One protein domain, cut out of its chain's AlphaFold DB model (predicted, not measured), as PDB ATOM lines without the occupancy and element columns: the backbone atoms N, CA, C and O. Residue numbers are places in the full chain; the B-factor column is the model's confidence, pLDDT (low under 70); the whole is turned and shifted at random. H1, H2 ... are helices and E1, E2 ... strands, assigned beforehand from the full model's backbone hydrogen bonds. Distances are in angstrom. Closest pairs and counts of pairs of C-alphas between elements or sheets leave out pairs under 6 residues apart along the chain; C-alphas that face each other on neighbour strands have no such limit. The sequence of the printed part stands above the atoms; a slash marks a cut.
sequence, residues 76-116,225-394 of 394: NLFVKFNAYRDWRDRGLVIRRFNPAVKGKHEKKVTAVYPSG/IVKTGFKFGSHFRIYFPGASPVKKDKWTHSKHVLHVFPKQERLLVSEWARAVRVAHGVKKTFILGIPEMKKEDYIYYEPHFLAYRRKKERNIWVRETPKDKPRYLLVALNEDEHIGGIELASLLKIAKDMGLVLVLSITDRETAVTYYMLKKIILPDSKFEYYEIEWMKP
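AT A GLANCE: This is residues 76 to 116 and 225 to 394 of the 394 residues of the protein "tRNA-intron lyase" of Candidatus Aenigmarchaeota archaeon (UniProt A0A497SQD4). One large, strongly twisted sheet of eleven strands makes the middle of this model, with E14 and E15 nearest to its centre; H1 and H3 pack on the sheet with E11 and E13 between them, H2 crosses over E15, and the sheet curls round H1. The hairpin of E9 and E10, whose centres lie farthest from the mean of the C-alphas, at 22.4 A and 24.2 A, is at the same end of the longest axis as E1 and E8 but out to one side of it, and E3 and E4 lie at the other end of the sheet, next to a long loop, residues 240 to 255. The printed part has 211 residues with three named helices and fifteen named strands, in the order H1 E1 E2 E3 E4 E5 E6 H2 E7 E8 E9 E10 E11 E12 H3 E13 E14 E15, and its class is mixed, helices and strands. The large sheet is branched, with parallel and antiparallel pairs; E6 with E12 and E9 with E10 make two small antiparallel sheets. The whole is compact, with a radius of gyration of the C-alphas of 17.8 A and spans of 53 by 43 by 37 A.

IN THESE COORDINATES: In the large sheet, E14 is residues 369 to 378, 28.9 A long, from C-alpha 369 at (141.650, 147.838, 137.740). E15, residues 385 to 392, is 20.9 A long, E13, residues 357 to 363, 19.1 A, E11, residues 328 to 334, 18.7 A, and E7, residues 285 to 290, 16.5 A. The shorter strands are E1, 94 to 96, E2, 110 to 112, E3, 225 to 228, E4, 236 to 239, E5, 256 to 260, and E8, 305 to 307. The small sheets hold E6, 266 to 268, E12, 338 to 340, E9, 310 to 313, and E10, 316 to 319. H1, residues 77 to 89, is 17.9 A long and begins at C-alpha 77 (127.194, 147.253, 134.322). H2, residues 269 to 281, is also 17.9 A long, and H3, residues 341 to 354, is 19.9 A long. E15 ends at C-alpha 392 (145.684, 147.622, 147.601).

HOW THE PARTS SIT: E14 has three neighbours: E13 and E2 on one side, E15 on the other side. E13, E14 and E15 form a meander, each strand the antiparallel neighbour of the one before; N 372 and O 360 are 2.9 A apart, N 375 and O 388 2.9 A. E2 is parallel to E14, with N 111 and O 376 at 2.9 A. E7 is antiparallel to E15, N 288 to O 387 2.8 A, and parallel to E5, N 259 to O 287 2.8 A. E3, E4 and E5 form a second meander, with N 227 and O 237 at 2.9 A and N 236 and O 258 at 2.9 A. E11 is parallel to E13, N 331 to O 359 2.9 A; E8 is antiparallel to E11, N 305 to O 330 3.0 A, and to E1, N 306 to O 95 2.8 A. H1 is on this sheet, its closest C-alphas to E11 being Lys 80 and Ala 332, 5.6 A. H3 is on it too, with the C-alphas of Ala 351 and Val 357 of E13 closest, 5.7 A. H2 is on it at a height of 6.3 A, over E15 and across the strands, at 82 degrees to E15 on the local plane. The three helices are apart from each other; in each, every O i to N i+4 pair is within hydrogen-bond range. E6 and E12 are antiparallel, N 267 to O 339 3.0 A. E8 runs on into E9 at 30 degrees, and E9 and E10 form a hairpin, N 311 to O 318 2.9 A.

THE WHOLE: The C-alphas farthest apart, those of Leu 77 and Val 246, are 54.8 A from each other. Residues 117 to 224 are not printed, and C-alphas 116 and 225 are 11.3 A apart across the cut. The links E1 to E2, E4 to E5 and E7 to E8 are long. The mean pLDDT of the printed part is 91.9; residues 105 to 109 and 247 to 252 are under 70.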
ATOM      1  N   ASN A  76     126.131 151.241 135.228       92.50
ATOM      2  CA  ASN A  76     127.347 150.788 135.894       92.50
ATOM      3  C   ASN A  76     127.668 149.313 135.585       92.50
ATOM      4  O   ASN A  76     128.525 148.725 136.248       92.50
ATOM      5  N   LEU A  77     126.999 148.678 134.612       96.50
ATOM      6  CA  LEU A  77     127.194 147.253 134.322       96.50
ATOM      7  C   LEU A  77     128.663 146.910 134.052       96.50
ATOM      8  O   LEU A  77     129.191 145.983 134.660       96.50
ATOM      9  N   PHE A  78     129.333 147.655 133.170       96.31
ATOM     10  CA  PHE A  78     130.705 147.334 132.769       96.31
ATOM     11  C   PHE A  78     131.732 147.627 133.859       96.31
ATOM     12  O   PHE A  78     132.643 146.828 134.053       96.31
ATOM     13  N   VAL A  79     131.562 148.704 134.627       95.94
ATOM     14  CA  VAL A  79     132.454 148.978 135.761       95.94
ATOM     15  C   VAL A  79     132.303 147.909 136.849       95.94
ATOM     16  O   VAL A  79     133.294 147.415 137.391       95.94
ATOM     17  N   LYS A  80     131.072 147.446 137.103       97.69
ATOM     18  CA  LYS A  80     130.806 146.320 138.005       97.69
ATOM     19  C   LYS A  80     131.364 145.006 137.471       97.69
ATOM     20  O   LYS A  80     131.990 144.272 138.229       97.69
ATOM     21  N   PHE A  81     131.184 144.728 136.182       98.06
ATOM     22  CA  PHE A  81     131.735 143.550 135.519       98.06
ATOM     23  C   PHE A  81     133.266 143.520 135.585       98.06
ATOM     24  O   PHE A  81     133.821 142.488 135.944       98.06
ATOM     25  N   ASN A  82     133.949 144.637 135.325       98.00
ATOM     26  CA  ASN A  82     135.412 144.708 135.374       98.00
ATOM     27  C   ASN A  82     135.947 144.480 136.793       98.00
ATOM     28  O   ASN A  82     136.870 143.687 136.981       98.00
ATOM     29  N   ALA A  83     135.324 145.105 137.799       97.94
ATOM     30  CA  ALA A  83     135.662 144.872 139.202       97.94
ATOM     31  C   ALA A  83     135.411 143.414 139.625       97.94
ATOM     32  O   ALA A  83     136.249 142.811 140.297       97.94
ATOM     33  N   TYR A  84     134.275 142.840 139.212       98.38
ATOM     34  CA  TYR A  84     133.914 141.447 139.473       98.38
ATOM     35  C   TYR A  84     134.905 140.476 138.819       98.38
ATOM     36  O   TYR A  84     135.421 139.585 139.494       98.38
ATOM     37  N   ARG A  85     135.211 140.680 137.531       97.75
ATOM     38  CA  ARG A  85     136.183 139.906 136.751       97.75
ATOM     39  C   ARG A  85     137.547 139.903 137.428       97.75
ATOM     40  O   ARG A  85     138.042 138.833 137.756       97.75
ATOM     41  N   ASP A  86     138.127 141.079 137.677       98.06
ATOM     42  CA  ASP A  86     139.484 141.174 138.231       98.06
ATOM     43  C   ASP A  86     139.580 140.510 139.617       98.06
ATOM     44  O   ASP A  86     140.522 139.766 139.895       98.06
ATOM     45  N   TRP A  87     138.551 140.662 140.461       97.81
ATOM     46  CA  TRP A  87     138.506 139.983 141.760       97.81
ATOM     47  C   TRP A  87     138.400 138.454 141.620       97.81
ATOM     48  O   TRP A  87     139.058 137.706 142.350       97.81
ATOM     49  N   ARG A  88     137.590 137.968 140.670       97.44
ATOM     50  CA  ARG A  88     137.413 136.535 140.388       97.44
ATOM     51  C   ARG A  88     138.652 135.884 139.786       97.44
ATOM     52  O   ARG A  88     138.983 134.769 140.190       97.44
ATOM     53  N   ASP A  89     139.351 136.572 138.893       96.12
ATOM     54  CA  ASP A  89     140.561 136.067 138.233       96.12
ATOM     55  C   ASP A  89     141.714 135.865 139.225       96.12
ATOM     56  O   ASP A  89     142.539 134.967 139.066       96.12
ATOM     57  N   ARG A  90     141.703 136.598 140.344       95.25
ATOM     58  CA  ARG A  90     142.605 136.374 141.493       95.25
ATOM     59  C   ARG A  90     142.226 135.156 142.352       95.25
ATOM     60  O   ARG A  90     142.880 134.855 143.361       95.25
ATOM     61  N   GLY A  91     141.159 134.446 141.985       95.12
ATOM     62  CA  GLY A  91     140.624 133.289 142.702       95.12
ATOM     63  C   GLY A  91     139.902 133.647 144.004       95.12
ATOM     64  O   GLY A  91     139.739 132.779 144.868       95.12
ATOM     65  N   LEU A  92     139.502 134.909 144.176       97.00
ATOM     66  CA  LEU A  92     138.806 135.391 145.365       97.00
ATOM     67  C   LEU A  92     137.285 135.279 145.211       97.00
ATOM     68  O   LEU A  92     136.737 135.162 144.112       97.00
ATOM     69  N   VAL A  93     136.590 135.319 146.348       97.19
ATOM     70  CA  VAL A  93     135.128 135.398 146.382       97.19
ATOM     71  C   VAL A  93     134.711 136.866 146.386       97.19
ATOM     72  O   VAL A  93     135.266 137.689 147.115       97.19
ATOM     73  N   ILE A  94     133.707 137.179 145.577       97.88
ATOM     74  CA  ILE A  94     133.015 138.463 145.533       97.88
ATOM     75  C   ILE A  94     131.537 138.167 145.286       97.88
ATOM     76  O   ILE A  94     131.206 137.280 144.502       97.88
ATOM     77  N   ARG A  95     130.648 138.842 146.014       97.44
ATOM     78  CA  ARG A  95     129.194 138.673 145.892       97.44
ATOM     79  C   ARG A  95     128.532 140.036 145.816       97.44
ATOM     80  O   ARG A  95     129.075 141.000 146.351       97.44
ATOM     81  N   ARG A  96     127.363 140.118 145.183       96.50
ATOM     82  CA  ARG A  96     126.581 141.355 145.141       96.50
ATOM     83  C   ARG A  96     126.292 141.869 146.553       96.50
ATOM     84  O   ARG A  96     126.165 141.084 147.499       96.50
ATOM     85  N   PHE A  97     126.237 143.188 146.691       97.06
ATOM     86  CA  PHE A  97     125.903 143.836 147.949       97.06
ATOM     87  C   PHE A  97     124.589 143.300 148.534       97.06
ATOM     88  O   PHE A  97     123.583 143.180 147.839       97.06
ATOM     89  N   ASN A  98     124.611 142.980 149.829       95.25
ATOM     90  CA  ASN A  98     123.433 142.595 150.591       95.25
ATOM     91  C   ASN A  98     123.511 143.247 151.985       95.25
ATOM     92  O   ASN A  98     124.399 142.883 152.765       95.25
ATOM     93  N   PRO A  99     122.599 144.176 152.329       94.19
ATOM     94  CA  PRO A  99     122.649 144.914 153.593       94.19
ATOM     95  C   PRO A  99     122.437 144.029 154.834       94.19
ATOM     96  O   PRO A  99     122.837 144.417 155.934       94.19
ATOM     97  N   ALA A 100     121.853 142.834 154.677       93.94
ATOM     98  CA  ALA A 100     121.674 141.875 155.766       93.94
ATOM     99  C   ALA A 100     122.985 141.169 156.164       93.94
ATOM    100  O   ALA A 100     123.089 140.620 157.261       93.94
ATOM    101  N   VAL A 101     124.006 141.180 155.298       93.00
ATOM    102  CA  VAL A 101     125.287 140.521 155.567       93.00
ATOM    103  C   VAL A 101     126.218 141.480 156.302       93.00
ATOM    104  O   VAL A 101     126.621 142.512 155.772       93.00
ATOM    105  N   LYS A 102     126.615 141.116 157.522       92.06
ATOM    106  CA  LYS A 102     127.606 141.869 158.300       92.06
ATOM    107  C   LYS A 102     129.018 141.338 158.076       92.06
ATOM    108  O   LYS A 102     129.239 140.133 157.944       92.06
ATOM    109  N   GLY A 103     129.967 142.263 158.049       87.69
ATOM    110  CA  GLY A 103     131.384 141.974 157.960       87.69
ATOM    111  C   GLY A 103     131.962 141.422 159.254       87.69
ATOM    112  O   GLY A 103     131.309 141.311 160.297       87.69
ATOM    113  N   LYS A 104     133.241 141.075 159.189       73.69
ATOM    114  CA  LYS A 104     134.028 140.751 160.373       73.69
ATOM    115  C   LYS A 104     134.561 142.050 160.977       73.69
ATOM    116  O   LYS A 104     135.492 142.616 160.418       73.69
ATOM    117  N   HIS A 105     134.008 142.482 162.119       64.62
ATOM    118  CA  HIS A 105     134.492 143.642 162.884       64.62
ATOM    119  C   HIS A 105     135.994 143.515 163.169       64.62
ATOM    120  O   HIS A 105     136.416 142.872 164.131       64.62
ATOM    121  N   GLU A 106     136.831 144.114 162.331       54.31
ATOM    122  CA  GLU A 106     138.261 144.156 162.585       54.31
ATOM    123  C   GLU A 106     138.581 145.422 163.382       54.31
ATOM    124  O   GLU A 106     138.721 146.505 162.823       54.31
ATOM    125  N   LYS A 107     138.864 145.249 164.684       51.06
ATOM    126  CA  LYS A 107     139.672 146.203 165.476       51.06
ATOM    127  C   LYS A 107     141.026 146.541 164.802       51.06
ATOM    128  O   LYS A 107     141.721 147.441 165.246       51.06
ATOM    129  N   LYS A 108     141.421 145.795 163.757       53.19
ATOM    130  CA  LYS A 108     142.703 145.872 163.042       53.19
ATOM    131  C   LYS A 108     142.714 146.764 161.793       53.19
ATOM    132  O   LYS A 108     143.786 146.899 161.213       53.19
ATOM    133  N   VAL A 109     141.594 147.357 161.360       64.38
ATOM    134  CA  VAL A 109     141.591 148.220 160.147       64.38
ATOM    135  C   VAL A 109     141.482 149.707 160.455       64.38
ATOM    136  O   VAL A 109     141.243 150.531 159.574       64.38
ATOM    137  N   THR A 110     141.675 150.053 161.720       81.31
ATOM    138  CA  THR A 110     141.809 151.433 162.153       81.31
ATOM    139  C   THR A 110     143.273 151.767 162.393       81.31
ATOM    140  O   THR A 110     143.955 151.028 163.104       81.31
ATOM    141  N   ALA A 111     143.745 152.887 161.856       88.31
ATOM    142  CA  ALA A 111     145.051 153.435 162.191       88.31
ATOM    143  C   ALA A 111     144.900 154.370 163.400       88.31
ATOM    144  O   ALA A 111     144.196 155.376 163.328       88.31
ATOM    145  N   VAL A 112     145.517 154.029 164.531       91.25
ATOM    146  CA  VAL A 112     145.485 154.885 165.726       91.25
ATOM    147  C   VAL A 112     146.610 155.901 165.627       91.25
ATOM    148  O   VAL A 112     147.776 155.534 165.490       91.25
ATOM    149  N   TYR A 113     146.248 157.177 165.680       94.19
ATOM    150  CA  TYR A 113     147.184 158.288 165.596       94.19
ATOM    151  C   TYR A 113     147.405 158.876 166.994       94.19
ATOM    152  O   TYR A 113     146.453 158.941 167.778       94.19
ATOM    153  N   PRO A 114     148.643 159.274 167.351       93.00
ATOM    154  CA  PRO A 114     148.890 159.916 168.635       93.00
ATOM    155  C   PRO A 114     148.102 161.224 168.747       93.00
ATOM    156  O   PRO A 114     147.772 161.863 167.756       93.00
ATOM    157  N   SER A 115     147.839 161.645 169.975       92.00
ATOM    158  CA  SER A 115     147.299 162.967 170.272       92.00
ATOM    159  C   SER A 115     148.125 163.566 171.399       92.00
ATOM    160  O   SER A 115     148.521 162.854 172.322       92.00
ATOM    161  N   GLY A 116     148.422 164.853 171.303       86.56
ATOM    162  CA  GLY A 116     149.041 165.624 172.375       86.56
ATOM    163  C   GLY A 116     148.412 167.005 172.441       86.56
ATOM    164  O   GLY A 116     147.780 167.438 171.489       86.56
ATOM    165  N   ILE A 225     152.292 169.157 163.663       95.88
ATOM    166  CA  ILE A 225     152.732 170.241 162.790       95.88
ATOM    167  C   ILE A 225     152.056 170.055 161.446       95.88
ATOM    168  O   ILE A 225     152.198 169.008 160.818       95.88
ATOM    169  N   VAL A 226     151.355 171.089 160.996       97.56
ATOM    170  CA  VAL A 226     150.615 171.094 159.735       97.56
ATOM    171  C   VAL A 226     151.226 172.167 158.843       97.56
ATOM    172  O   VAL A 226     151.169 173.353 159.159       97.56
ATOM    173  N   LYS A 227     151.854 171.764 157.736       96.94
ATOM    174  CA  LYS A 227     152.433 172.681 156.739       96.94
ATOM    175  C   LYS A 227     151.763 172.455 155.390       96.94
ATOM    176  O   LYS A 227     151.136 171.428 155.176       96.94
ATOM    177  N   THR A 228     151.950 173.376 154.446       96.38
ATOM    178  CA  THR A 228     151.434 173.212 153.075       96.38
ATOM    179  C   THR A 228     151.875 171.887 152.436       96.38
ATOM    180  O   THR A 228     153.049 171.511 152.493       96.38
ATOM    181  N   GLY A 229     150.942 171.175 151.815       95.69
ATOM    182  CA  GLY A 229     151.196 169.951 151.056       95.69
ATOM    183  C   GLY A 229     151.535 170.202 149.585       95.69
ATOM    184  O   GLY A 229     151.697 169.241 148.844       95.69
ATOM    185  N   PHE A 230     151.684 171.467 149.160       93.81
ATOM    186  CA  PHE A 230     151.800 171.874 147.750       93.81
ATOM    187  C   PHE A 230     152.801 171.039 146.935       93.81
ATOM    188  O   PHE A 230     152.481 170.566 145.851       93.81
ATOM    189  N   LYS A 231     153.989 170.762 147.492       90.50
ATOM    190  CA  LYS A 231     155.039 169.954 146.833       90.50
ATOM    191  C   LYS A 231     154.669 168.477 146.616       90.50
ATOM    192  O   LYS A 231     155.451 167.745 146.023       90.50
ATOM    193  N   PHE A 232     153.534 168.038 147.146       91.69
ATOM    194  CA  PHE A 232     153.056 166.659 147.144       91.69
ATOM    195  C   PHE A 232     151.605 166.551 146.648       91.69
ATOM    196  O   PHE A 232     150.952 165.555 146.942       91.69
ATOM    197  N   GLY A 233     151.073 167.573 145.963       91.44
ATOM    198  CA  GLY A 233     149.719 167.530 145.390       91.44
ATOM    199  C   GLY A 233     148.594 167.436 146.427       91.44
ATOM    200  O   GLY A 233     147.561 166.826 146.175       91.44
ATOM    201  N   SER A 234     148.798 167.990 147.623       95.00
ATOM    202  CA  SER A 234     147.842 167.926 148.734       95.00
ATOM    203  C   SER A 234     147.725 169.267 149.450       95.00
ATOM    204  O   SER A 234     148.606 170.125 149.357       95.00
ATOM    205  N   HIS A 235     146.641 169.443 150.204       97.19
ATOM    206  CA  HIS A 235     146.420 170.637 151.015       97.19
ATOM    207  C   HIS A 235     147.502 170.786 152.092       97.19
ATOM    208  O   HIS A 235     148.140 171.840 152.216       97.19
ATOM    209  N   PHE A 236     147.787 169.697 152.808       98.25
ATOM    210  CA  PHE A 236     148.737 169.682 153.911       98.25
ATOM    211  C   PHE A 236     149.725 168.523 153.840       98.25
ATOM    212  O   PHE A 236     149.472 167.462 153.283       98.25
ATOM    213  N   ARG A 237     150.862 168.725 154.494       96.81
ATOM    214  CA  ARG A 237     151.745 167.670 154.979       96.81
ATOM    215  C   ARG A 237     151.811 167.791 156.491       96.81
ATOM    216  O   ARG A 237     151.912 168.910 157.009       96.81
ATOM    217  N   ILE A 238     151.778 166.661 157.177       96.50
ATOM    218  CA  ILE A 238     151.753 166.646 158.636       96.50
ATOM    219  C   ILE A 238     152.989 165.966 159.214       96.50
ATOM    220  O   ILE A 238     153.610 165.097 158.589       96.50
ATOM    221  N   TYR A 239     153.333 166.371 160.428       94.38
ATOM    222  CA  TYR A 239     154.351 165.742 161.249       94.38
ATOM    223  C   TYR A 239     153.741 165.435 162.605       94.38
ATOM    224  O   TYR A 239     152.981 166.240 163.145       94.38
ATOM    225  N   PHE A 240     154.067 164.254 163.113       92.31
ATOM    226  CA  PHE A 240     153.561 163.768 164.386       92.31
ATOM    227  C   PHE A 240     154.051 164.666 165.537       92.31
ATOM    228  O   PHE A 240     155.074 165.347 165.375       92.31
ATOM    229  N   PRO A 241     153.341 164.673 166.680       90.44
ATOM    230  CA  PRO A 241     153.722 165.469 167.840       90.44
ATOM    231  C   PRO A 241     155.198 165.289 168.220       90.44
ATOM    232  O   PRO A 241     155.729 164.178 168.188       90.44
ATOM    233  N   GLY A 242     155.872 166.399 168.539       84.31
ATOM    234  CA  GLY A 242     157.298 166.429 168.893       84.31
ATOM    235  C   GLY A 242     158.278 166.624 167.726       84.31
ATOM    236  O   GLY A 242     159.483 166.747 167.961       84.31
ATOM    237  N   ALA A 243     157.807 166.683 166.473       85.38
ATOM    238  CA  ALA A 243     158.661 167.046 165.339       85.38
ATOM    239  C   ALA A 243     159.186 168.495 165.451       85.38
ATOM    240  O   ALA A 243     158.556 169.358 166.054       85.38
ATOM    241  N   SER A 244     160.349 168.778 164.858       80.19
ATOM    242  CA  SER A 244     160.994 170.096 164.933       80.19
ATOM    243  C   SER A 244     161.763 170.401 163.642       80.19
ATOM    244  O   SER A 244     162.348 169.480 163.067       80.19
ATOM    245  N   PRO A 245     161.802 171.669 163.182       77.88
ATOM    246  CA  PRO A 245     162.595 172.065 162.018       77.88
ATOM    247  C   PRO A 245     164.103 172.105 162.285       77.88
ATOM    248  O   PRO A 245     164.878 172.142 161.331       77.88
ATOM    249  N   VAL A 246     164.519 172.130 163.556       76.50
ATOM    250  CA  VAL A 246     165.919 172.340 163.959       76.50
ATOM    251  C   VAL A 246     166.643 171.021 164.240       76.50
ATOM    252  O   VAL A 246     167.851 170.911 164.025       76.50
ATOM    253  N   LYS A 247     165.914 169.985 164.679       69.62
ATOM    254  CA  LYS A 247     166.473 168.644 164.909       69.62
ATOM    255  C   LYS A 247     166.692 167.939 163.568       69.62
ATOM    256  O   LYS A 247     165.746 167.798 162.806       69.62
ATOM    257  N   LYS A 248     167.911 167.460 163.286       57.91
ATOM    258  CA  LYS A 248     168.269 166.755 162.031       57.91
ATOM    259  C   LYS A 248     167.821 165.281 161.963       57.91
ATOM    260  O   LYS A 248     168.122 164.607 160.982       57.91
ATOM    261  N   ASP A 249     167.096 164.778 162.960       54.22
ATOM    262  CA  ASP A 249     166.687 163.368 163.030       54.22
ATOM    263  C   ASP A 249     165.630 162.963 161.981       54.22
ATOM    264  O   ASP A 249     165.079 163.790 161.245       54.22
ATOM    265  N   LYS A 250     165.289 161.661 161.961       49.09
ATOM    266  CA  LYS A 250     164.284 160.972 161.108       49.09
ATOM    267  C   LYS A 250     162.892 161.639 161.005       49.09
ATOM    268  O   LYS A 250     162.057 161.169 160.233       49.09
ATOM    269  N   TRP A 251     162.628 162.708 161.756       55.66
ATOM    270  CA  TRP A 251     161.354 163.435 161.843       55.66
ATOM    271  C   TRP A 251     161.340 164.746 161.035       55.66
ATOM    272  O   TRP A 251     160.337 165.455 161.020       55.66
ATOM    273  N   THR A 252     162.419 165.050 160.308       57.66
ATOM    274  CA  THR A 252     162.527 166.205 159.392       57.66
ATOM    275  C   THR A 252     161.717 166.051 158.101       57.66
ATOM    276  O   THR A 252     161.345 167.045 157.464       57.66
ATOM    277  N   HIS A 253     161.385 164.817 157.714       71.38
ATOM    278  CA  HIS A 253     160.579 164.522 156.533       71.38
ATOM    279  C   HIS A 253     159.175 164.071 156.925       71.38
ATOM    280  O   HIS A 253     158.989 163.103 157.657       71.38
ATOM    281  N   SER A 254     158.169 164.761 156.387       82.06
ATOM    282  CA  SER A 254     156.782 164.350 156.566       82.06
ATOM    283  C   SER A 254     156.540 163.010 155.862       82.06
ATOM    284  O   SER A 254     156.874 162.852 154.680       82.06
ATOM    285  N   LYS A 255     155.958 162.064 156.604       90.81
ATOM    286  CA  LYS A 255     155.543 160.737 156.122       90.81
ATOM    287  C   LYS A 255     154.086 160.702 155.644       90.81
ATOM    288  O   LYS A 255     153.693 159.736 155.006       90.81
ATOM    289  N   HIS A 256     153.318 161.755 155.923       96.25
ATOM    290  CA  HIS A 256     151.877 161.790 155.694       96.25
ATOM    291  C   HIS A 256     151.474 163.108 155.041       96.25
ATOM    292  O   HIS A 256     151.853 164.193 155.496       96.25
ATOM    293  N   VAL A 257     150.677 163.013 153.989       97.62
ATOM    294  CA  VAL A 257     149.972 164.155 153.416       97.62
ATOM    295  C   VAL A 257     148.511 164.087 153.795       97.62
ATOM    296  O   VAL A 257     147.976 163.000 153.973       97.62
ATOM    297  N   LEU A 258     147.878 165.245 153.925       98.06
ATOM    298  CA  LEU A 258     146.468 165.352 154.241       98.06
ATOM    299  C   LEU A 258     145.769 166.193 153.180       98.06
ATOM    300  O   LEU A 258     146.166 167.325 152.890       98.06
ATOM    301  N   HIS A 259     144.714 165.627 152.615       97.44
ATOM    302  CA  HIS A 259     143.859 166.252 151.631       97.44
ATOM    303  C   HIS A 259     142.452 166.399 152.214       97.44
ATOM    304  O   HIS A 259     141.806 165.419 152.584       97.44
ATOM    305  N   VAL A 260     141.998 167.644 152.337       96.81
ATOM    306  CA  VAL A 260     140.616 167.965 152.701       96.81
ATOM    307  C   VAL A 260     139.732 167.793 151.474       96.81
ATOM    308  O   VAL A 260     140.062 168.359 150.441       96.81
ATOM    309  N   PHE A 261     138.650 167.031 151.604       96.00
ATOM    310  CA  PHE A 261     137.656 166.795 150.557       96.00
ATOM    311  C   PHE A 261     136.274 167.183 151.100       96.00
ATOM    312  O   PHE A 261     135.598 166.355 151.717       96.00
ATOM    313  N   PRO A 262     135.894 168.472 151.019       94.81
ATOM    314  CA  PRO A 262     134.638 168.987 151.546       94.81
ATOM    315  C   PRO A 262     133.424 168.274 150.961       94.81
ATOM    316  O   PRO A 262     133.423 167.844 149.813       94.81
ATOM    317  N   LYS A 263     132.344 168.194 151.739       92.81
ATOM    318  CA  LYS A 263     131.151 167.432 151.351       92.81
ATOM    319  C   LYS A 263     130.510 167.902 150.031       92.81
ATOM    320  O   LYS A 263     129.938 167.082 149.319       92.81
ATOM    321  N   GLN A 264     130.624 169.190 149.696       91.69
ATOM    322  CA  GLN A 264     130.099 169.773 148.453       91.69
ATOM    323  C   GLN A 264     131.026 169.581 147.246       91.69
ATOM    324  O   GLN A 264     130.586 169.775 146.115       91.69
ATOM    325  N   GLU A 265     132.291 169.230 147.473       94.62
ATOM    326  CA  GLU A 265     133.250 169.036 146.394       94.62
ATOM    327  C   GLU A 265     132.928 167.742 145.638       94.62
ATOM    328  O   GLU A 265     132.576 166.715 146.231       94.62
ATOM    329  N   ARG A 266     133.049 167.803 144.311       95.12
ATOM    330  CA  ARG A 266     132.960 166.658 143.406       95.12
ATOM    331  C   ARG A 266     134.182 166.676 142.507       95.12
ATOM    332  O   ARG A 266     134.454 167.696 141.885       95.12
ATOM    333  N   LEU A 267     134.882 165.551 142.435       94.81
ATOM    334  CA  LEU A 267     136.073 165.399 141.605       94.81
ATOM    335  C   LEU A 267     135.858 164.293 140.587       94.81
ATOM    336  O   LEU A 267     135.210 163.286 140.885       94.81
ATOM    337  N   LEU A 268     136.454 164.469 139.411       96.50
ATOM    338  CA  LEU A 268     136.634 163.377 138.470       96.50
ATOM    339  C   LEU A 268     137.468 162.284 139.156       96.50
ATOM    340  O   LEU A 268     138.468 162.573 139.821       96.50
ATOM    341  N   VAL A 269     137.075 161.020 139.017       95.75
ATOM    342  CA  VAL A 269     137.744 159.892 139.683       95.75
ATOM    343  C   VAL A 269     139.223 159.826 139.291       95.75
ATOM    344  O   VAL A 269     140.071 159.567 140.148       95.75
ATOM    345  N   SER A 270     139.565 160.142 138.040       94.06
ATOM    346  CA  SER A 270     140.959 160.249 137.591       94.06
ATOM    347  C   SER A 270     141.753 161.367 138.292       94.06
ATOM    348  O   SER A 270     142.940 161.191 138.579       94.06
ATOM    349  N   GLU A 271     141.130 162.498 138.636       93.81
ATOM    350  CA  GLU A 271     141.762 163.592 139.389       93.81
ATOM    351  C   GLU A 271     141.954 163.229 140.862       93.81
ATOM    352  O   GLU A 271     143.037 163.431 141.421       93.81
ATOM    353  N   TRP A 272     140.939 162.612 141.467       93.62
ATOM    354  CA  TRP A 272     141.030 162.075 142.822       93.62
ATOM    355  C   TRP A 272     142.152 161.029 142.922       93.62
ATOM    356  O   TRP A 272     143.029 161.118 143.787       93.62
ATOM    357  N   ALA A 273     142.202 160.083 141.978       92.38
ATOM    358  CA  ALA A 273     143.235 159.052 141.921       92.38
ATOM    359  C   ALA A 273     144.633 159.643 141.672       92.38
ATOM    360  O   ALA A 273     145.619 159.149 142.227       92.38
ATOM    361  N   ARG A 274     144.744 160.729 140.892       92.56
ATOM    362  CA  ARG A 274     146.008 161.449 140.668       92.56
ATOM    363  C   ARG A 274     146.587 161.982 141.976       92.56
ATOM    364  O   ARG A 274     147.783 161.806 142.209       92.56
ATOM    365  N   ALA A 275     145.767 162.588 142.837       91.88
ATOM    366  CA  ALA A 275     146.224 163.115 144.126       91.88
ATOM    367  C   ALA A 275     146.799 162.003 145.023       91.88
ATOM    368  O   ALA A 275     147.882 162.155 145.600       91.88
ATOM    369  N   VAL A 276     146.124 160.851 145.071       93.75
ATOM    370  CA  VAL A 276     146.589 159.668 145.812       93.75
ATOM    371  C   VAL A 276     147.895 159.126 145.216       93.75
ATOM    372  O   VAL A 276     148.869 158.902 145.941       93.75
ATOM    373  N   ARG A 277     147.966 158.994 143.886       92.00
ATOM    374  CA  ARG A 277     149.143 158.477 143.170       92.00
ATOM    375  C   ARG A 277     150.381 159.351 143.362       92.00
ATOM    376  O   ARG A 277     151.468 158.811 143.560       92.00
ATOM    377  N   VAL A 278     150.238 160.681 143.349       93.44
ATOM    378  CA  VAL A 278     151.353 161.611 143.614       93.44
ATOM    379  C   VAL A 278     151.931 161.367 145.008       93.44
ATOM    380  O   VAL A 278     153.149 161.266 145.152       93.44
ATOM    381  N   ALA A 279     151.080 161.215 146.026       93.00
ATOM    382  CA  ALA A 279     151.523 160.954 147.392       93.00
ATOM    383  C   ALA A 279     152.246 159.608 147.536       93.00
ATOM    384  O   ALA A 279     153.332 159.552 148.126       93.00
ATOM    385  N   HIS A 280     151.696 158.540 146.955       91.88
ATOM    386  CA  HIS A 280     152.329 157.218 146.977       91.88
ATOM    387  C   HIS A 280     153.653 157.203 146.200       91.88
ATOM    388  O   HIS A 280     154.622 156.607 146.670       91.88
ATOM    389  N   GLY A 281     153.748 157.932 145.081       92.25
ATOM    390  CA  GLY A 281     154.980 158.076 144.297       92.25
ATOM    391  C   GLY A 281     156.141 158.694 145.086       92.25
ATOM    392  O   GLY A 281     157.292 158.295 144.920       92.25
ATOM    393  N   VAL A 282     155.845 159.602 146.023       91.62
ATOM    394  CA  VAL A 282     156.838 160.189 146.947       91.62
ATOM    395  C   VAL A 282     156.910 159.472 148.303       91.62
ATOM    396  O   VAL A 282     157.429 160.035 149.275       91.62
ATOM    397  N   LYS A 283     156.400 158.232 148.373       92.31
ATOM    398  CA  LYS A 283     156.395 157.348 149.552       92.31
ATOM    399  C   LYS A 283     155.762 157.997 150.789       92.31
ATOM    400  O   LYS A 283     156.318 157.924 151.887       92.31
ATOM    401  N   LYS A 284     154.622 158.671 150.611       93.94
ATOM    402  CA  LYS A 284     153.831 159.257 151.704       93.94
ATOM    403  C   LYS A 284     152.478 158.580 151.818       93.94
ATOM    404  O   LYS A 284     151.823 158.328 150.812       93.94
ATOM    405  N   THR A 285     152.044 158.365 153.052       95.44
ATOM    406  CA  THR A 285     150.666 157.982 153.352       95.44
ATOM    407  C   THR A 285     149.743 159.136 152.980       95.44
ATOM    408  O   THR A 285     149.991 160.280 153.374       95.44
ATOM    409  N   PHE A 286     148.693 158.847 152.215       97.44
ATOM    410  CA  PHE A 286     147.668 159.824 151.863       97.44
ATOM    411  C   PHE A 286     146.534 159.754 152.882       97.44
ATOM    412  O   PHE A 286     145.932 158.699 153.058       97.44
ATOM    413  N   ILE A 287     146.242 160.871 153.543       98.00
ATOM    414  CA  ILE A 287     145.133 161.010 154.483       98.00
ATOM    415  C   ILE A 287     144.049 161.857 153.831       98.00
ATOM    416  O   ILE A 287     144.306 162.975 153.389       98.00
ATOM    417  N   LEU A 288     142.829 161.347 153.819       97.25
ATOM    418  CA  LEU A 288     141.632 162.073 153.431       97.25
ATOM    419  C   LEU A 288     140.908 162.575 154.682       97.25
ATOM    420  O   LEU A 288     140.743 161.819 155.640       97.25
ATOM    421  N   GLY A 289     140.449 163.825 154.673       96.25
ATOM    422  CA  GLY A 289     139.528 164.358 155.679       96.25
ATOM    423  C   GLY A 289     138.270 164.917 155.029       96.25
ATOM    424  O   GLY A 289     138.384 165.743 154.126       96.25
ATOM    425  N   ILE A 290     137.094 164.502 155.505       94.81
ATOM    426  CA  ILE A 290     135.792 164.996 155.022       94.81
ATOM    427  C   ILE A 290     135.127 165.787 156.161       94.81
ATOM    428  O   ILE A 290     134.492 165.190 157.036       94.81
ATOM    429  N   PRO A 291     135.329 167.116 156.232       93.81
ATOM    430  CA  PRO A 291     134.794 167.930 157.315       93.81
ATOM    431  C   PRO A 291     133.296 168.223 157.138       93.81
ATOM    432  O   PRO A 291     132.727 168.060 156.061       93.81
ATOM    433  N   GLU A 292     132.670 168.704 158.215       90.88
ATOM    434  CA  GLU A 292     131.298 169.245 158.241       90.88
ATOM    435  C   GLU A 292     130.160 168.284 157.840       90.88
ATOM    436  O   GLU A 292     129.056 168.741 157.517       90.88
ATOM    437  N   MET A 293     130.392 166.970 157.903       93.44
ATOM    438  CA  MET A 293     129.323 165.976 157.770       93.44
ATOM    439  C   MET A 293     128.396 166.006 158.990       93.44
ATOM    440  O   MET A 293     128.837 165.877 160.134       93.44
ATOM    441  N   LYS A 294     127.099 166.148 158.736       93.44
ATOM    442  CA  LYS A 294     125.997 166.036 159.694       93.44
ATOM    443  C   LYS A 294     125.149 164.812 159.367       93.44
ATOM    444  O   LYS A 294     125.262 164.233 158.289       93.44
ATOM    445  N   LYS A 295     124.274 164.419 160.295       92.81
ATOM    446  CA  LYS A 295     123.414 163.237 160.134       92.81
ATOM    447  C   LYS A 295     122.533 163.338 158.881       92.81
ATOM    448  O   LYS A 295     122.317 162.325 158.226       92.81
ATOM    449  N   GLU A 296     122.083 164.541 158.545       95.25
ATOM    450  CA  GLU A 296     121.189 164.831 157.420       95.25
ATOM    451  C   GLU A 296     121.918 164.870 156.067       95.25
ATOM    452  O   GLU A 296     121.270 164.792 155.030       95.25
ATOM    453  N   ASP A 297     123.253 164.982 156.061       95.62
ATOM    454  CA  ASP A 297     124.044 165.011 154.823       95.62
ATOM    455  C   ASP A 297     124.244 163.611 154.222       95.62
ATOM    456  O   ASP A 297     124.581 163.485 153.047       95.62
ATOM    457  N   TYR A 298     124.100 162.553 155.027       96.38
ATOM    458  CA  TYR A 298     124.314 161.185 154.564       96.38
ATOM    459  C   TYR A 298     123.152 160.724 153.684       96.38
ATOM    460  O   TYR A 298     121.996 160.722 154.107       96.38
ATOM    461  N   ILE A 299     123.484 160.257 152.483       96.25
ATOM    462  CA  ILE A 299     122.526 159.724 151.513       96.25
ATOM    463  C   ILE A 299     122.685 158.210 151.382       96.25
ATOM    464  O   ILE A 299     123.727 157.644 151.717       96.25
ATOM    465  N   TYR A 300     121.666 157.533 150.854       94.50
ATOM    466  CA  TYR A 300     121.853 156.158 150.402       94.50
ATOM    467  C   TYR A 300     122.558 156.170 149.043       94.50
ATOM    468  O   TYR A 300     121.989 156.610 148.047       94.50
ATOM    469  N   TYR A 301     123.795 155.680 149.019       92.44
ATOM    470  CA  TYR A 301     124.551 155.427 147.798       92.44
ATOM    471  C   TYR A 301     124.832 153.928 147.728       92.44
ATOM    472  O   TYR A 301     125.538 153.398 148.588       92.44
ATOM    473  N   GLU A 302     124.221 153.239 146.761       90.88
ATOM    474  CA  GLU A 302     124.223 151.775 146.698       90.88
ATOM    475  C   GLU A 302     125.644 151.231 146.466       90.88
ATOM    476  O   GLU A 302     126.243 151.485 145.419       90.88
ATOM    477  N   PRO A 303     126.207 150.455 147.410       96.12
ATOM    478  CA  PRO A 303     127.466 149.763 147.184       96.12
ATOM    479  C   PRO A 303     127.285 148.606 146.201       96.12
ATOM    480  O   PRO A 303     126.209 148.021 146.098       96.12
ATOM    481  N   HIS A 304     128.353 148.206 145.512       97.81
ATOM    482  CA  HIS A 304     128.236 147.186 144.469       97.81
ATOM    483  C   HIS A 304     128.427 145.764 145.006       97.81
ATOM    484  O   HIS A 304     127.631 144.872 144.700       97.81
ATOM    485  N   PHE A 305     129.456 145.538 145.831       98.50
ATOM    486  CA  PHE A 305     129.855 144.185 146.208       98.50
ATOM    487  C   PHE A 305     130.310 144.037 147.662       98.50
ATOM    488  O   PHE A 305     130.802 144.964 148.305       98.50
ATOM    489  N   LEU A 306     130.197 142.805 148.148       97.88
ATOM    490  CA  LEU A 306     130.854 142.288 149.338       97.88
ATOM    491  C   LEU A 306     132.014 141.401 148.891       97.88
ATOM    492  O   LEU A 306     131.807 140.378 148.232       97.88
ATOM    493  N   ALA A 307     133.231 141.794 149.252       97.06
ATOM    494  CA  ALA A 307     134.448 141.138 148.798       97.06
ATOM    495  C   ALA A 307     135.227 140.477 149.947       97.06
ATOM    496  O   ALA A 307     135.228 140.928 151.101       97.06
ATOM    497  N   TYR A 308     135.876 139.369 149.598       95.75
ATOM    498  CA  TYR A 308     136.588 138.461 150.495       95.75
ATOM    499  C   TYR A 308     138.069 138.415 150.098       95.75
ATOM    500  O   TYR A 308     138.387 138.551 148.915       95.75
ATOM    501  N   ARG A 309     138.975 138.217 151.066       93.06
ATOM    502  CA  ARG A 309     140.426 138.101 150.806       93.06
ATOM    503  C   ARG A 309     140.911 136.666 150.958       93.06
ATOM    504  O   ARG A 309     140.128 135.737 151.105       93.06
ATOM    505  N   ARG A 310     142.229 136.475 150.969       92.69
ATOM    506  CA  ARG A 310     142.846 135.241 151.461       92.69
ATOM    507  C   ARG A 310     143.091 135.315 152.965       92.69
ATOM    508  O   ARG A 310     143.415 136.370 153.514       92.69
ATOM    509  N   LYS A 311     142.985 134.169 153.626       91.31
ATOM    510  CA  LYS A 311     143.413 133.954 155.010       91.31
ATOM    511  C   LYS A 311     144.497 132.879 155.044       91.31
ATOM    512  O   LYS A 311     144.582 132.050 154.140       91.31
ATOM    513  N   LYS A 312     145.328 132.905 156.086       91.44
ATOM    514  CA  LYS A 312     146.252 131.806 156.371       91.44
ATOM    515  C   LYS A 312     145.530 130.734 157.179       91.44
ATOM    516  O   LYS A 312     144.999 131.033 158.244       91.44
ATOM    517  N   GLU A 313     145.581 129.501 156.701       91.88
ATOM    518  CA  GLU A 313     145.182 128.301 157.432       91.88
ATOM    519  C   GLU A 313     146.340 127.312 157.392       91.88
ATOM    520  O   GLU A 313     146.838 126.999 156.316       91.88
ATOM    521  N   ARG A 314     146.815 126.859 158.563       90.50
ATOM    522  CA  ARG A 314     147.972 125.945 158.667       90.50
ATOM    523  C   ARG A 314     149.175 126.406 157.813       90.50
ATOM    524  O   ARG A 314     149.806 125.610 157.134       90.50
ATOM    525  N   ASN A 315     149.462 127.714 157.833       89.50
ATOM    526  CA  ASN A 315     150.496 128.401 157.036       89.50
ATOM    527  C   ASN A 315     150.303 128.433 155.507       89.50
ATOM    528  O   ASN A 315     151.156 128.978 154.810       89.50
ATOM    529  N   ILE A 316     149.166 127.972 154.985       93.06
ATOM    530  CA  ILE A 316     148.820 128.024 153.560       93.06
ATOM    531  C   ILE A 316     147.778 129.125 153.323       93.06
ATOM    532  O   ILE A 316     146.885 129.349 154.141       93.06
ATOM    533  N   TRP A 317     147.894 129.840 152.203       91.38
ATOM    534  CA  TRP A 317     146.927 130.866 151.816       91.38
ATOM    535  C   TRP A 317     145.714 130.252 151.121       91.38
ATOM    536  O   TRP A 317     145.801 129.804 149.979       91.38
ATOM    537  N   VAL A 318     144.560 130.324 151.773       93.44
ATOM    538  CA  VAL A 318     143.275 129.882 151.220       93.44
ATOM    539  C   VAL A 318     142.341 131.074 151.031       93.44
ATOM    540  O   VAL A 318     142.434 132.069 151.755       93.44
ATOM    541  N   ARG A 319     141.448 131.009 150.037       93.94
ATOM    542  CA  ARG A 319     140.425 132.046 149.839       93.94
ATOM    543  C   ARG A 319     139.431 132.022 151.003       93.94
ATOM    544  O   ARG A 319     138.997 130.950 151.416       93.94
ATOM    545  N   GLU A 320     139.075 133.188 151.527       94.88
ATOM    546  CA  GLU A 320     137.927 133.322 152.423       94.88
ATOM    547  C   GLU A 320     136.637 133.041 151.642       94.88
ATOM    548  O   GLU A 320     136.543 133.243 150.429       94.88
ATOM    549  N   THR A 321     135.639 132.553 152.364       95.00
ATOM    550  CA  THR A 321     134.339 132.143 151.835       95.00
ATOM    551  C   THR A 321     133.224 132.918 152.541       95.00
ATOM    552  O   THR A 321     133.474 133.538 153.575       95.00
ATOM    553  N   PRO A 322     131.963 132.853 152.082       94.56
ATOM    554  CA  PRO A 322     130.837 133.459 152.795       94.56
ATOM    555  C   PRO A 322     130.713 133.043 154.270       94.56
ATOM    556  O   PRO A 322     130.237 133.836 155.079       94.56
ATOM    557  N   LYS A 323     131.205 131.852 154.651       93.25
ATOM    558  CA  LYS A 323     131.258 131.407 156.056       93.25
ATOM    559  C   LYS A 323     132.206 132.254 156.916       93.25
ATOM    560  O   LYS A 323     131.986 132.389 158.115       93.25
ATOM    561  N   ASP A 324     133.229 132.853 156.312       93.56
ATOM    562  CA  ASP A 324     134.231 133.687 156.990       93.56
ATOM    563  C   ASP A 324     133.779 135.131 157.230       93.56
ATOM    564  O   ASP A 324     134.443 135.861 157.976       93.56
ATOM    565  N   LYS A 325     132.635 135.506 156.639       94.12
ATOM    566  CA  LYS A 325     132.109 136.870 156.504       94.12
ATOM    567  C   LYS A 325     132.969 137.755 155.586       94.12
ATOM    568  O   LYS A 325     134.187 137.585 155.515       94.12
ATOM    569  N   PRO A 326     132.357 138.714 154.872       95.00
ATOM    570  CA  PRO A 326     133.100 139.617 154.000       95.00
ATOM    571  C   PRO A 326     134.016 140.556 154.791       95.00
ATOM    572  O   PRO A 326     133.808 140.820 155.982       95.00
ATOM    573  N   ARG A 327     135.038 141.078 154.104       92.94
ATOM    574  CA  ARG A 327     135.993 142.058 154.650       92.94
ATOM    575  C   ARG A 327     135.800 143.446 154.079       92.94
ATOM    576  O   ARG A 327     135.988 144.431 154.790       92.94
ATOM    577  N   TYR A 328     135.426 143.500 152.809       95.50
ATOM    578  CA  TYR A 328     135.378 144.737 152.061       95.50
ATOM    579  C   TYR A 328     133.968 145.027 151.580       95.50
ATOM    580  O   TYR A 328     133.271 144.137 151.085       95.50
ATOM    581  N   LEU A 329     133.587 146.292 151.709       97.38
ATOM    582  CA  LEU A 329     132.524 146.889 150.925       97.38
ATOM    583  C   LEU A 329     133.189 147.449 149.670       97.38
ATOM    584  O   LEU A 329     133.967 148.395 149.769       97.38
ATOM    585  N   LEU A 330     132.952 146.832 148.516       98.06
ATOM    586  CA  LEU A 330     133.607 147.213 147.271       98.06
ATOM    587  C   LEU A 330     132.657 148.039 146.406       98.06
ATOM    588  O   LEU A 330     131.533 147.623 146.109       98.06
ATOM    589  N   VAL A 331     133.136 149.208 145.990       98.19
ATOM    590  CA  VAL A 331     132.448 150.120 145.073       98.19
ATOM    591  C   VAL A 331     133.301 150.254 143.827       98.19
ATOM    592  O   VAL A 331     134.497 150.514 143.907       98.19
ATOM    593  N   ALA A 332     132.680 150.021 142.681       97.50
ATOM    594  CA  ALA A 332     133.343 150.042 141.385       97.50
ATOM    595  C   ALA A 332     133.077 151.392 140.714       97.50
ATOM    596  O   ALA A 332     131.917 151.785 140.639       97.50
ATOM    597  N   LEU A 333     134.132 152.075 140.277       96.81
ATOM    598  CA  LEU A 333     134.088 153.411 139.686       96.81
ATOM    599  C   LEU A 333     134.844 153.426 138.357       96.81
ATOM    600  O   LEU A 333     135.861 152.745 138.213       96.81
ATOM    601  N   ASN A 334     134.352 154.193 137.394       94.69
ATOM    602  CA  ASN A 334     135.076 154.481 136.157       94.69
ATOM    603  C   ASN A 334     135.943 155.736 136.349       94.69
ATOM    604  O   ASN A 334     135.572 156.636 137.097       94.69
ATOM    605  N   GLU A 335     137.088 155.828 135.674       94.12
ATOM    606  CA  GLU A 335     137.964 157.004 135.736       94.12
ATOM    607  C   GLU A 335     137.295 158.315 135.278       94.12
ATOM    608  O   GLU A 335     137.682 159.391 135.743       94.12
ATOM    609  N   ASP A 336     136.274 158.210 134.419       93.50
ATOM    610  CA  ASP A 336     135.481 159.327 133.890       93.50
ATOM    611  C   ASP A 336     134.249 159.679 134.759       93.50
ATOM    612  O   ASP A 336     133.526 160.642 134.482       93.50
ATOM    613  N   GLU A 337     133.977 158.910 135.818       93.62
ATOM    614  CA  GLU A 337     132.911 159.225 136.774       93.62
ATOM    615  C   GLU A 337     133.337 160.331 137.742       93.62
ATOM    616  O   GLU A 337     134.517 160.624 137.917       93.62
ATOM    617  N   HIS A 338     132.358 160.946 138.403       94.56
ATOM    618  CA  HIS A 338     132.617 161.887 139.486       94.56
ATOM    619  C   HIS A 338     132.257 161.247 140.817       94.56
ATOM    620  O   HIS A 338     131.183 160.660 140.940       94.56
ATOM    621  N   ILE A 339     133.114 161.446 141.815       93.62
ATOM    622  CA  ILE A 339     132.819 161.115 143.205       93.62
ATOM    623  C   ILE A 339     132.767 162.396 144.031       93.62
ATOM    624  O   ILE A 339     133.634 163.262 143.909       93.62
ATOM    625  N   GLY A 340     131.720 162.536 144.841       94.81
ATOM    626  CA  GLY A 340     131.531 163.657 145.760       94.81
ATOM    627  C   GLY A 340     131.902 163.337 147.205       94.81
ATOM    628  O   GLY A 340     131.885 162.178 147.626       94.81
ATOM    629  N   GLY A 341     132.162 164.378 147.999       94.94
ATOM    630  CA  GLY A 341     132.421 164.232 149.435       94.94
ATOM    631  C   GLY A 341     131.256 163.573 150.188       94.94
ATOM    632  O   GLY A 341     131.485 162.672 150.995       94.94
ATOM    633  N   ILE A 342     130.004 163.943 149.873       96.62
ATOM    634  CA  ILE A 342     128.790 163.302 150.425       96.62
ATOM    635  C   ILE A 342     128.719 161.809 150.070       96.62
ATOM    636  O   ILE A 342     128.460 160.981 150.946       96.62
ATOM    637  N   GLU A 343     128.943 161.454 148.803       96.12
ATOM    638  CA  GLU A 343     128.855 160.069 148.318       96.12
ATOM    639  C   GLU A 343     129.908 159.197 149.007       96.12
ATOM    640  O   GLU A 343     129.585 158.156 149.584       96.12
ATOM    641  N   LEU A 344     131.158 159.668 149.035       96.56
ATOM    642  CA  LEU A 344     132.260 158.955 149.670       96.56
ATOM    643  C   LEU A 344     132.052 158.810 151.184       96.56
ATOM    644  O   LEU A 344     132.230 157.718 151.725       96.56
ATOM    645  N   ALA A 345     131.621 159.870 151.875       96.50
ATOM    646  CA  ALA A 345     131.308 159.803 153.303       96.50
ATOM    647  C   ALA A 345     130.147 158.843 153.604       96.50
ATOM    648  O   ALA A 345     130.177 158.133 154.612       96.50
ATOM    649  N   SER A 346     129.144 158.781 152.726       97.31
ATOM    650  CA  SER A 346     128.010 157.861 152.853       97.31
ATOM    651  C   SER A 346     128.442 156.404 152.691       97.31
ATOM    652  O   SER A 346     128.104 155.566 153.528       97.31
ATOM    653  N   LEU A 347     129.283 156.108 151.700       97.44
ATOM    654  CA  LEU A 347     129.884 154.784 151.514       97.44
ATOM    655  C   LEU A 347     130.751 154.357 152.706       97.44
ATOM    656  O   LEU A 347     130.658 153.219 153.169       97.44
ATOM    657  N   LEU A 348     131.562 155.274 153.240       95.94
ATOM    658  CA  LEU A 348     132.381 155.038 154.433       95.94
ATOM    659  C   LEU A 348     131.518 154.746 155.665       95.94
ATOM    660  O   LEU A 348     131.828 153.833 156.434       95.94
ATOM    661  N   LYS A 349     130.405 155.470 155.826       94.81
ATOM    662  CA  LYS A 349     129.429 155.216 156.888       94.81
ATOM    663  C   LYS A 349     128.784 153.836 156.748       94.81
ATOM    664  O   LYS A 349     128.740 153.104 157.735       94.81
ATOM    665  N   ILE A 350     128.349 153.448 155.546       95.56
ATOM    666  CA  ILE A 350     127.785 152.110 155.292       95.56
ATOM    667  C   ILE A 350     128.818 151.028 155.630       95.56
ATOM    668  O   ILE A 350     128.511 150.094 156.370       95.56
ATOM    669  N   ALA A 351     130.061 151.173 155.158       94.69
ATOM    670  CA  ALA A 351     131.137 150.226 155.453       94.69
ATOM    671  C   ALA A 351     131.355 150.080 156.968       94.69
ATOM    672  O   ALA A 351     131.350 148.965 157.494       94.69
ATOM    673  N   LYS A 352     131.445 151.205 157.690       91.88
ATOM    674  CA  LYS A 352     131.582 151.251 159.153       91.88
ATOM    675  C   LYS A 352     130.425 150.544 159.867       91.88
ATOM    676  O   LYS A 352     130.679 149.673 160.698       91.88
ATOM    677  N   ASP A 353     129.180 150.864 159.519       92.25
ATOM    678  CA  ASP A 353     127.965 150.299 160.133       92.25
ATOM    679  C   ASP A 353     127.790 148.794 159.816       92.25
ATOM    680  O   ASP A 353     127.047 148.062 160.485       92.25
ATOM    681  N   MET A 354     128.490 148.299 158.794       93.00
ATOM    682  CA  MET A 354     128.563 146.882 158.439       93.00
ATOM    683  C   MET A 354     129.794 146.164 159.003       93.00
ATOM    684  O   MET A 354     129.874 144.945 158.871       93.00
ATOM    685  N   GLY A 355     130.736 146.871 159.636       92.19
ATOM    686  CA  GLY A 355     132.002 146.289 160.089       92.19
ATOM    687  C   GLY A 355     132.914 145.863 158.932       92.19
ATOM    688  O   GLY A 355     133.605 144.852 159.039       92.19
ATOM    689  N   LEU A 356     132.873 146.605 157.826       93.44
ATOM    690  CA  LEU A 356     133.636 146.396 156.598       93.44
ATOM    691  C   LEU A 356     134.590 147.565 156.345       93.44
ATOM    692  O   LEU A 356     134.427 148.660 156.884       93.44
ATOM    693  N   VAL A 357     135.567 147.335 155.476       94.12
ATOM    694  CA  VAL A 357     136.474 148.372 154.970       94.12
ATOM    695  C   VAL A 357     136.032 148.761 153.568       94.12
ATOM    696  O   VAL A 357     135.793 147.884 152.738       94.12
ATOM    697  N   LEU A 358     135.924 150.059 153.292       96.62
ATOM    698  CA  LEU A 358     135.604 150.521 151.946       96.62
ATOM    699  C   LEU A 358     136.804 150.290 151.019       96.62
ATOM    700  O   LEU A 358     137.929 150.691 151.330       96.62
ATOM    701  N   VAL A 359     136.540 149.665 149.877       97.19
ATOM    702  CA  VAL A 359     137.484 149.520 148.770       97.19
ATOM    703  C   VAL A 359     136.867 150.151 147.532       97.19
ATOM    704  O   VAL A 359     135.793 149.743 147.091       97.19
ATOM    705  N   LEU A 360     137.558 151.132 146.962       97.62
ATOM    706  CA  LEU A 360     137.226 151.680 145.655       97.62
ATOM    707  C   LEU A 360     138.000 150.900 144.594       97.62
ATOM    708  O   LEU A 360     139.223 150.794 144.667       97.62
ATOM    709  N   SER A 361     137.277 150.341 143.633       97.50
ATOM    710  CA  SER A 361     137.799 149.643 142.464       97.50
ATOM    711  C   SER A 361     137.654 150.565 141.264       97.50
ATOM    712  O   SER A 361     136.558 150.685 140.723       97.50
ATOM    713  N   ILE A 362     138.736 151.217 140.859       97.19
ATOM    714  CA  ILE A 362     138.735 152.160 139.740       97.19
ATOM    715  C   ILE A 362     139.147 151.415 138.477       97.19
ATOM    716  O   ILE A 362     140.240 150.852 138.431       97.19
ATOM    717  N   THR A 363     138.268 151.394 137.480       96.69
ATOM    718  CA  THR A 363     138.566 150.883 136.139       96.69
ATOM    719  C   THR A 363     138.906 152.040 135.209       96.69
ATOM    720  O   THR A 363     138.129 152.988 135.112       96.69
ATOM    721  N   ASP A 364     140.050 151.952 134.536       94.69
ATOM    722  CA  ASP A 364     140.403 152.864 133.445       94.69
ATOM    723  C   ASP A 364     139.822 152.403 132.094       94.69
ATOM    724  O   ASP A 364     139.222 151.325 131.971       94.69
ATOM    725  N   ARG A 365     139.997 153.233 131.062       91.88
ATOM    726  CA  ARG A 365     139.560 152.956 129.683       91.88
ATOM    727  C   ARG A 365     140.202 151.715 129.062       91.88
ATOM    728  O   ARG A 365     139.631 151.156 128.128       91.88
ATOM    729  N   GLU A 366     141.340 151.257 129.579       93.81
ATOM    730  CA  GLU A 366     142.020 150.032 129.138       93.81
ATOM    731  C   GLU A 366     141.545 148.792 129.916       93.81
ATOM    732  O   GLU A 366     142.028 147.677 129.711       93.81
ATOM    733  N   THR A 367     140.533 148.955 130.775       90.44
ATOM    734  CA  THR A 367     139.962 147.930 131.658       90.44
ATOM    735  C   THR A 367     140.899 147.455 132.769       90.44
ATOM    736  O   THR A 367     140.588 146.461 133.442       90.44
ATOM    737  N   ALA A 368     142.023 148.142 132.993       94.38
ATOM    738  CA  ALA A 368     142.883 147.856 134.125       94.38
ATOM    739  C   ALA A 368     142.221 148.370 135.408       94.38
ATOM    740  O   ALA A 368     141.577 149.420 135.445       94.38
ATOM    741  N   VAL A 369     142.339 147.576 136.475       96.75
ATOM    742  CA  VAL A 369     141.650 147.838 137.740       96.75
ATOM    743  C   VAL A 369     142.659 148.196 138.822       96.75
ATOM    744  O   VAL A 369     143.558 147.420 139.150       96.75
ATOM    745  N   THR A 370     142.485 149.378 139.408       96.75
ATOM    746  CA  THR A 370     143.254 149.842 140.564       96.75
ATOM    747  C   THR A 370     142.375 149.849 141.806       96.75
ATOM    748  O   THR A 370     141.273 150.393 141.791       96.75
ATOM    749  N   TYR A 371     142.881 149.293 142.908       97.31
ATOM    750  CA  TYR A 371     142.158 149.248 144.175       97.31
ATOM    751  C   TYR A 371     142.739 150.225 145.191       97.31
ATOM    752  O   TYR A 371     143.944 150.223 145.457       97.31
ATOM    753  N   TYR A 372     141.855 151.007 145.805       96.81
ATOM    754  CA  TYR A 372     142.174 151.879 146.926       96.81
ATOM    755  C   TYR A 372     141.366 151.473 148.150       96.81
ATOM    756  O   TYR A 372     140.138 151.469 148.130       96.81
ATOM    757  N   MET A 373     142.067 151.136 149.225       95.38
ATOM    758  CA  MET A 373     141.474 150.790 150.510       95.38
ATOM    759  C   MET A 373     141.459 152.025 151.411       95.38
ATOM    760  O   MET A 373     142.487 152.684 151.565       95.38
ATOM    761  N   LEU A 374     140.308 152.311 152.024       95.69
ATOM    762  CA  LEU A 374     140.131 153.445 152.929       95.69
ATOM    763  C   LEU A 374     140.078 152.956 154.377       95.69
ATOM    764  O   LEU A 374     139.060 152.438 154.843       95.69
ATOM    765  N   LYS A 375     141.188 153.123 155.097       92.94
ATOM    766  CA  LYS A 375     141.320 152.731 156.503       92.94
ATOM    767  C   LYS A 375     140.987 153.898 157.410       92.94
ATOM    768  O   LYS A 375     141.572 154.967 157.283       92.94
ATOM    769  N   LYS A 376     140.080 153.702 158.362       92.69
ATOM    770  CA  LYS A 376     139.697 154.772 159.286       92.69
ATOM    771  C   LYS A 376     140.861 155.144 160.207       92.69
ATOM    772  O   LYS A 376     141.469 154.273 160.820       92.69
ATOM    773  N   ILE A 377     141.120 156.432 160.366       94.50
ATOM    774  CA  ILE A 377     142.035 156.953 161.377       94.50
ATOM    775  C   ILE A 377     141.243 157.230 162.653       94.50
ATOM    776  O   ILE A 377     140.189 157.868 162.632       94.50
ATOM    777  N   ILE A 378     141.768 156.752 163.776       93.25
ATOM    778  CA  ILE A 378     141.333 157.161 165.106       93.25
ATOM    779  C   ILE A 378     142.280 158.264 165.550       93.25
ATOM    780  O   ILE A 378     143.406 157.995 165.970       93.25
ATOM    781  N   LEU A 379     141.809 159.500 165.409       94.56
ATOM    782  CA  LEU A 379     142.457 160.693 165.927       94.56
ATOM    783  C   LEU A 379     141.722 161.086 167.222       94.56
ATOM    784  O   LEU A 379     140.575 161.532 167.129       94.56
ATOM    785  N   PRO A 380     142.315 160.867 168.412       94.00
ATOM    786  CA  PRO A 380     141.633 161.069 169.691       94.00
ATOM    787  C   PRO A 380     140.957 162.441 169.802       94.00
ATOM    788  O   PRO A 380     141.508 163.445 169.356       94.00
ATOM    789  N   ASP A 381     139.745 162.468 170.356       90.94
ATOM    790  CA  ASP A 381     138.901 163.655 170.573       90.94
ATOM    791  C   ASP A 381     138.455 164.413 169.310       90.94
ATOM    792  O   ASP A 381     137.840 165.475 169.417       90.94
ATOM    793  N   SER A 382     138.823 163.954 168.104       92.69
ATOM    794  CA  SER A 382     138.474 164.658 166.864       92.69
ATOM    795  C   SER A 382     136.975 164.582 166.605       92.69
ATOM    796  O   SER A 382     136.350 163.531 166.750       92.69
ATOM    797  N   LYS A 383     136.407 165.704 166.164       89.50
ATOM    798  CA  LYS A 383     135.019 165.775 165.686       89.50
ATOM    799  C   LYS A 383     134.874 165.398 164.208       89.50
ATOM    800  O   LYS A 383     133.756 165.376 163.698       89.50
ATOM    801  N   PHE A 384     135.983 165.155 163.513       92.12
ATOM    802  CA  PHE A 384     136.015 164.822 162.096       92.12
ATOM    803  C   PHE A 384     136.428 163.369 161.885       92.12
ATOM    804  O   PHE A 384     137.072 162.746 162.729       92.12
ATOM    805  N   GLU A 385     136.062 162.817 160.732       89.44
ATOM    806  CA  GLU A 385     136.542 161.505 160.318       89.44
ATOM    807  C   GLU A 385     137.673 161.660 159.296       89.44
ATOM    808  O   GLU A 385     137.569 162.415 158.325       89.44
ATOM    809  N   TYR A 386     138.753 160.916 159.528       96.19
ATOM    810  CA  TYR A 386     139.922 160.863 158.662       96.19
ATOM    811  C   TYR A 386     140.177 159.428 158.217       96.19
ATOM    812  O   TYR A 386     139.866 158.481 158.946       96.19
ATOM    813  N   TYR A 387     140.750 159.267 157.028       96.19
ATOM    814  CA  TYR A 387     140.987 157.961 156.425       96.19
ATOM    815  C   TYR A 387     142.351 157.917 155.742       96.19
ATOM    816  O   TYR A 387     142.670 158.807 154.959       96.19
ATOM    817  N   GLU A 388     143.149 156.884 156.000       96.25
ATOM    818  CA  GLU A 388     144.302 156.571 155.157       96.25
ATOM    819  C   GLU A 388     143.808 155.915 153.872       96.25
ATOM    820  O   GLU A 388     143.016 154.972 153.914       96.25
ATOM    821  N   ILE A 389     144.290 156.409 152.736       96.00
ATOM    822  CA  ILE A 389     144.058 155.804 151.432       96.00
ATOM    823  C   ILE A 389     145.330 155.082 151.018       96.00
ATOM    824  O   ILE A 389     146.388 155.687 150.806       96.00
ATOM    825  N   GLU A 390     145.207 153.771 150.878       92.44
ATOM    826  CA  GLU A 390     146.301 152.893 150.497       92.44
ATOM    827  C   GLU A 390     145.996 152.205 149.176       92.44
ATOM    828  O   GLU A 390     144.880 151.735 148.943       92.44
ATOM    829  N   TRP A 391     147.018 152.105 148.326       90.81
ATOM    830  CA  TRP A 391     146.967 151.185 147.204       90.81
ATOM    831  C   TRP A 391     146.880 149.757 147.740       90.81
ATOM    832  O   TRP A 391     147.654 149.353 148.611       90.81
ATOM    833  N   MET A 392     145.925 149.000 147.217       89.31
ATOM    834  CA  MET A 392     145.684 147.622 147.601       89.31
ATOM    835  C   MET A 392     145.962 146.707 146.414       89.31
ATOM    836  O   MET A 392     145.505 146.944 145.298       89.31
ATOM    837  N   LYS A 393     146.666 145.608 146.679       86.94
ATOM    838  CA  LYS A 393     146.704 144.452 145.787       86.94
ATOM    839  C   LYS A 393     145.841 143.355 146.430       86.94
ATOM    840  O   LYS A 393     146.220 142.910 147.515       86.94
ATOM    841  N   PRO A 394     144.685 143.001 145.839       82.00
ATOM    842  CA  PRO A 394     143.777 142.001 146.404       82.00
ATOM    843  C   PRO A 394     144.386 140.608 146.546       82.00
ATOM    844  O   PRO A 394     145.249 140.253 145.703       82.00
TER     845      PRO A 394